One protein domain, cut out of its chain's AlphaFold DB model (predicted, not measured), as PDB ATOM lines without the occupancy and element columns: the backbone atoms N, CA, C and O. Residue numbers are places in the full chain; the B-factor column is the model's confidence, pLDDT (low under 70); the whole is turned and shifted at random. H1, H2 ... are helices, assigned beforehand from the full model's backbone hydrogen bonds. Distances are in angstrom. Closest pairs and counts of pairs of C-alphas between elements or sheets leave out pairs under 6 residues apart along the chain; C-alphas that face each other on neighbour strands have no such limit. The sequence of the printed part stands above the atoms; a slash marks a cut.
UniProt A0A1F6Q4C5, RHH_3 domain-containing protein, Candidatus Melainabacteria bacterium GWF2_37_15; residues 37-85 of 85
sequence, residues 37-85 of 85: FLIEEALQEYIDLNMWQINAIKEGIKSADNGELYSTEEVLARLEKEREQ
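This is residues 37 to 85 of the 85 residues of the protein "RHH_3 domain-containing protein" of Candidatus Melainabacteria bacterium GWF2_37_15 (UniProt A0A1F6Q4C5). One long helix, H1, and one shorter helix, H2, form an open V with unequal arms, with the link of residues 66 to 71 at its corner and no contact between the arms. The printed part has 49 residues, with two named helices in the order H1, H2 and no named strand, and the class is all helix. It is extended, with a radius of gyration of the C-alphas of 17.3 A, and its outline is flat, spanning 49 by 31 by 10 A.

H1, residues 37 to 65, and H2, residues 72 to 83, are apart, with no C-alpha of the one within 8 A of the other. Residues 37 to 59 of H1 stand free, and so do residues 70 to 85, of which 72 to 83 belong to H2. Every O i to N i+4 pair is within hydrogen-bond range in H2, and 24 of 25 are in H1.

H1 measures 41.5 A from C-alpha 37 at (229.413, 223.564, 174.865) to C-alpha 65 at (236.963, 187.543, 194.010). H2 measures 16.8 A and ends with C-alpha 83 at (207.946, 192.327, 197.965).

The two C-alphas farthest apart, those of Phe 37 and Glu 73, are 49.9 A apart. The link from H1 to H2 is short, and the printed part has no cut. Gln 85, the chain's last residue, is the one printed residue with pLDDT under 70.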
ATOM      1  N   PHE A  37     230.101 223.891 173.616       94.69
ATOM      2  CA  PHE A  37     229.413 223.564 174.865       94.69
ATOM      3  C   PHE A  37     228.547 222.310 174.709       94.69
ATOM      4  O   PHE A  37     228.657 221.398 175.514       94.69
ATOM      5  N   LEU A  38     227.748 222.234 173.640       95.75
ATOM      6  CA  LEU A  38     226.873 221.084 173.381       95.75
ATOM      7  C   LEU A  38     227.661 219.785 173.149       95.75
ATOM      8  O   LEU A  38     227.229 218.715 173.562       95.75
ATOM      9  N   ILE A  39     228.820 219.866 172.489       94.62
ATOM     10  CA  ILE A  39     229.704 218.707 172.301       94.62
ATOM     11  C   ILE A  39     230.322 218.274 173.630       94.62
ATOM     12  O   ILE A  39     230.365 217.082 173.907       94.62
ATOM     13  N   GLU A  40     230.812 219.222 174.428       93.94
ATOM     14  CA  GLU A  40     231.391 218.951 175.748       93.94
ATOM     15  C   GLU A  40     230.360 218.277 176.663       93.94
ATOM     16  O   GLU A  40     230.651 217.233 177.236       93.94
ATOM     17  N   GLU A  41     229.139 218.810 176.709       95.38
ATOM     18  CA  GLU A  41     228.014 218.254 177.468       95.38
ATOM     19  C   GLU A  41     227.662 216.832 177.006       95.38
ATOM     20  O   GLU A  41     227.681 215.902 177.811       95.38
ATOM     21  N   ALA A  42     227.449 216.623 175.703       95.38
ATOM     22  CA  ALA A  42     227.110 215.305 175.165       95.38
ATOM     23  C   ALA A  42     228.220 214.260 175.396       95.38
ATOM     24  O   ALA A  42     227.937 213.087 175.648       95.38
ATOM     25  N   LEU A  43     229.492 214.667 175.302       95.12
ATOM     26  CA  LEU A  43     230.620 213.783 175.595       95.12
ATOM     27  C   LEU A  43     230.706 213.455 177.085       95.12
ATOM     28  O   LEU A  43     230.948 212.297 177.416       95.12
ATOM     29  N   GLN A  44     230.495 214.435 177.964       95.62
ATOM     30  CA  GLN A  44     230.506 214.229 179.410       95.62
ATOM     31  C   GLN A  44     229.411 213.241 179.824       95.62
ATOM     32  O   GLN A  44     229.711 212.247 180.478       95.62
ATOM     33  N   GLU A  45     228.177 213.439 179.353       97.19
ATOM     34  CA  GLU A  45     227.063 212.521 179.616       97.19
ATOM     35  C   GLU A  45     227.358 211.099 179.124       97.19
ATOM     36  O   GLU A  45     227.129 210.121 179.841       97.19
ATOM     37  N   TYR A  46     227.912 210.969 177.914       96.81
ATOM     38  CA  TYR A  46     228.291 209.669 177.370       96.81
ATOM     39  C   TYR A  46     229.379 208.999 178.216       96.81
ATOM     40  O   TYR A  46     229.282 207.809 178.522       96.81
ATOM     41  N   ILE A  47     230.416 209.742 178.605       96.81
ATOM     42  CA  ILE A  47     231.509 209.219 179.427       96.81
ATOM     43  C   ILE A  47     230.980 208.785 180.791       96.81
ATOM     44  O   ILE A  47     231.254 207.657 181.192       96.81
ATOM     45  N   ASP A  48     230.198 209.621 181.470       96.50
ATOM     46  CA  ASP A  48     229.694 209.342 182.817       96.50
ATOM     47  C   ASP A  48     228.813 208.094 182.845       96.50
ATOM     48  O   ASP A  48     229.016 207.210 183.684       96.50
ATOM     49  N   LEU A  49     227.900 207.968 181.875       96.44
ATOM     50  CA  LEU A  49     227.036 206.796 181.734       96.44
ATOM     51  C   LEU A  49     227.851 205.502 181.602       96.44
ATOM     52  O   LEU A  49     227.589 204.513 182.291       96.44
ATOM     53  N   ASN A  50     228.857 205.507 180.727       97.81
ATOM     54  CA  ASN A  50     229.667 204.321 180.460       97.81
ATOM     55  C   ASN A  50     230.646 204.024 181.607       97.81
ATOM     56  O   ASN A  50     230.849 202.866 181.975       97.81
ATOM     57  N   MET A  51     231.242 205.057 182.201       97.25
ATOM     58  CA  MET A  51     232.212 204.902 183.282       97.25
ATOM     59  C   MET A  51     231.564 204.390 184.561       97.25
ATOM     60  O   MET A  51     232.155 203.532 185.217       97.25
ATOM     61  N   TRP A  52     230.349 204.840 184.891       96.31
ATOM     62  CA  TRP A  52     229.586 204.264 185.998       96.31
ATOM     63  C   TRP A  52     229.421 202.749 185.823       96.31
ATOM     64  O   TRP A  52     229.754 201.989 186.732       96.31
ATOM     65  N   GLN A  53     228.998 202.300 184.637       97.19
ATOM     66  CA  GLN A  53     228.766 200.880 184.372       97.19
ATOM     67  C   GLN A  53     230.063 200.070 184.467       97.19
ATOM     68  O   GLN A  53     230.101 199.018 185.105       97.19
ATOM     69  N   ILE A  54     231.141 200.569 183.859       97.88
ATOM     70  CA  ILE A  54     232.454 199.920 183.910       97.88
ATOM     71  C   ILE A  54     232.936 199.792 185.359       97.88
ATOM     72  O   ILE A  54     233.458 198.743 185.742       97.88
ATOM     73  N   ASN A  55     232.770 200.841 186.163       97.94
ATOM     74  CA  ASN A  55     233.192 200.837 187.559       97.94
ATOM     75  C   ASN A  55     232.355 199.862 188.393       97.94
ATOM     76  O   ASN A  55     232.940 199.064 189.120       97.94
ATOM     77  N   ALA A  56     231.029 199.848 188.220       97.19
ATOM     78  CA  ALA A  56     230.140 198.915 188.910       97.19
ATOM     79  C   ALA A  56     230.474 197.447 188.588       97.19
ATOM     80  O   ALA A  56     230.510 196.603 189.480       97.19
ATOM     81  N   ILE A  57     230.792 197.137 187.325       97.62
ATOM     82  CA  ILE A  57     231.225 195.788 186.925       97.62
ATOM     83  C   ILE A  57     232.547 195.419 187.604       97.62
ATOM     84  O   ILE A  57     232.675 194.327 188.153       97.62
ATOM     85  N   LYS A  58     233.537 196.319 187.579       98.12
ATOM     86  CA  LYS A  58     234.840 196.080 188.220       98.12
ATOM     87  C   LYS A  58     234.704 195.868 189.724       98.12
ATOM     88  O   LYS A  58     235.392 195.013 190.277       98.12
ATOM     89  N   GLU A  59     233.836 196.634 190.372       97.25
ATOM     90  CA  GLU A  59     233.532 196.482 191.791       97.25
ATOM     91  C   GLU A  59     232.872 195.130 192.076       97.25
ATOM     92  O   GLU A  59     233.360 194.397 192.929       97.25
ATOM     93  N   GLY A  60     231.860 194.739 191.295       96.25
ATOM     94  CA  GLY A  60     231.207 193.435 191.431       96.25
ATOM     95  C   GLY A  60     232.165 192.253 191.248       96.25
ATOM     96  O   GLY A  60     232.119 191.305 192.029       96.25
ATOM     97  N   ILE A  61     233.077 192.324 190.271       97.50
ATOM     98  CA  ILE A  61     234.131 191.310 190.083       97.50
ATOM     99  C   ILE A  61     235.039 191.251 191.314       97.50
ATOM    100  O   ILE A  61     235.293 190.172 191.835       97.50
ATOM    101  N   LYS A  62     235.484 192.405 191.824       97.62
ATOM    102  CA  LYS A  62     236.343 192.465 193.011       97.62
ATOM    103  C   LYS A  62     235.657 191.880 194.252       97.62
ATOM    104  O   LYS A  62     236.294 191.150 195.002       97.62
ATOM    105  N   SER A  63     234.381 192.189 194.474       96.12
ATOM    106  CA  SER A  63     233.595 191.602 195.565       96.12
ATOM    107  C   SER A  63     233.454 190.088 195.403       96.12
ATOM    108  O   SER A  63     233.662 189.350 196.363       96.12
ATOM    109  N   ALA A  64     233.207 189.606 194.181       95.44
ATOM    110  CA  ALA A  64     233.158 188.176 193.891       95.44
ATOM    111  C   ALA A  64     234.493 187.471 194.187       95.44
ATOM    112  O   ALA A  64     234.502 186.439 194.858       95.44
ATOM    113  N   ASP A  65     235.612 188.056 193.752       96.69
ATOM    114  CA  ASP A  65     236.963 187.543 194.010       96.69
ATOM    115  C   ASP A  65     237.300 187.526 195.512       96.69
ATOM    116  O   ASP A  65     238.033 186.654 195.980       96.69
ATOM    117  N   ASN A  66     236.725 188.452 196.285       96.94
ATOM    118  CA  ASN A  66     236.834 188.495 197.745       96.94
ATOM    119  C   ASN A  66     235.867 187.533 198.466       96.94
ATOM    120  O   ASN A  66     235.889 187.458 199.694       96.94
ATOM    121  N   GLY A  67     235.019 186.804 197.734       94.81
ATOM    122  CA  GLY A  67     234.024 185.892 198.298       94.81
ATOM    123  C   GLY A  67     232.774 186.580 198.857       94.81
ATOM    124  O   GLY A  67     231.986 185.931 199.540       94.81
ATOM    125  N   GLU A  68     232.562 187.865 198.562       94.75
ATOM    126  CA  GLU A  68     231.366 188.638 198.935       94.75
ATOM    127  C   GLU A  68     230.197 188.312 197.990       94.75
ATOM    128  O   GLU A  68     229.648 189.169 197.295       94.75
ATOM    129  N   LEU A  69     229.848 187.030 197.925       92.75
ATOM    130  CA  LEU A  69     228.779 186.494 197.093       92.75
ATOM    131  C   LEU A  69     227.617 186.034 197.964       92.75
ATOM    132  O   LEU A  69     227.808 185.577 199.087       92.75
ATOM    133  N   TYR A  70     226.419 186.105 197.398       93.00
ATOM    134  CA  TYR A  70     225.228 185.499 197.975       93.00
ATOM    135  C   TYR A  70     224.896 184.224 197.207       93.00
ATOM    136  O   TYR A  70     224.967 184.185 195.975       93.00
ATOM    137  N   SER A  71     224.507 183.190 197.938       94.50
ATOM    138  CA  SER A  71     223.864 182.010 197.374       94.50
ATOM    139  C   SER A  71     222.501 182.365 196.773       94.50
ATOM    140  O   SER A  71     221.880 183.380 197.101       94.50
ATOM    141  N   THR A  72     222.008 181.498 195.892       94.62
ATOM    142  CA  THR A  72     220.683 181.653 195.281       94.62
ATOM    143  C   THR A  72     219.587 181.736 196.348       94.62
ATOM    144  O   THR A  72     218.668 182.544 196.229       94.62
ATOM    145  N   GLU A  73     219.699 180.938 197.410       96.12
ATOM    146  CA  GLU A  73     218.755 180.894 198.525       96.12
ATOM    147  C   GLU A  73     218.705 182.230 199.282       96.12
ATOM    148  O   GLU A  73     217.620 182.734 199.576       96.12
ATOM    149  N   GLU A  74     219.866 182.837 199.548       95.00
ATOM    150  CA  GLU A  74     219.966 184.144 200.214       95.00
ATOM    151  C   GLU A  74     219.359 185.268 199.368       95.00
ATOM    152  O   GLU A  74     218.654 186.134 199.894       95.00
ATOM    153  N   VAL A  75     219.584 185.238 198.050       94.44
ATOM    154  CA  VAL A  75     219.002 186.217 197.120       94.44
ATOM    155  C   VAL A  75     217.477 186.102 197.089       94.44
ATOM    156  O   VAL A  75     216.789 187.118 197.194       94.44
ATOM    157  N   LEU A  76     216.932 184.885 196.994       95.50
ATOM    158  CA  LEU A  76     215.482 184.662 196.971       95.50
ATOM    159  C   LEU A  76     214.805 185.129 198.264       95.50
ATOM    160  O   LEU A  76     213.793 185.825 198.205       95.50
ATOM    161  N   ALA A  77     215.387 184.806 199.422       94.94
ATOM    162  CA  ALA A  77     214.854 185.236 200.713       94.94
ATOM    163  C   ALA A  77     214.814 186.769 200.845       94.94
ATOM    164  O   ALA A  77     213.867 187.326 201.407       94.94
ATOM    165  N   ARG A  78     215.823 187.466 200.306       93.62
ATOM    166  CA  ARG A  78     215.862 188.933 200.300       93.62
ATOM    167  C   ARG A  78     214.789 189.536 199.398       93.62
ATOM    168  O   ARG A  78     214.095 190.451 199.833       93.62
ATOM    169  N   LEU A  79     214.647 189.022 198.177       94.19
ATOM    170  CA  LEU A  79     213.656 189.515 197.219       94.19
ATOM    171  C   LEU A  79     212.223 189.320 197.728       94.19
ATOM    172  O   LEU A  79     211.402 190.217 197.563       94.19
ATOM    173  N   GLU A  80     211.924 188.194 198.382       93.44
ATOM    174  CA  GLU A  80     210.595 187.955 198.963       93.44
ATOM    175  C   GLU A  80     210.278 188.978 200.063       93.44
ATOM    176  O   GLU A  80     209.215 189.594 200.061       93.44
ATOM    177  N   LYS A  81     211.250 189.263 200.940       92.69
ATOM    178  CA  LYS A  81     211.105 190.264 202.006       92.69
ATOM    179  C   LYS A  81     210.878 191.685 201.475       92.69
ATOM    180  O   LYS A  81     210.201 192.474 202.132       92.69
ATOM    181  N   GLU A  82     211.468 192.031 200.333       90.31
ATOM    182  CA  GLU A  82     211.283 193.337 199.685       90.31
ATOM    183  C   GLU A  82     209.923 193.455 198.974       90.31
ATOM    184  O   GLU A  82     209.433 194.563 198.800       90.31
ATOM    185  N   ARG A  83     209.281 192.339 198.597       82.50
ATOM    186  CA  ARG A  83     207.946 192.327 197.965       82.50
ATOM    187  C   ARG A  83     206.786 192.477 198.944       82.50
ATOM    188  O   ARG A  83     205.687 192.829 198.521       82.50
ATOM    189  N   GLU A  84     207.007 192.147 200.211       78.69
ATOM    190  CA  GLU A  84     206.004 192.247 201.279       78.69
ATOM    191  C   GLU A  84     205.979 193.631 201.963       78.69
ATOM    192  O   GLU A  84     205.143 193.858 202.840       78.69
ATOM    193  N   GLN A  85     206.878 194.546 201.574       57.44
ATOM    194  CA  GLN A  85     206.961 195.936 202.055       57.44
ATOM    195  C   GLN A  85     206.365 196.919 201.048       57.44
ATOM    196  O   GLN A  85     205.761 197.911 201.515       57.44
TER     197      GLN A  85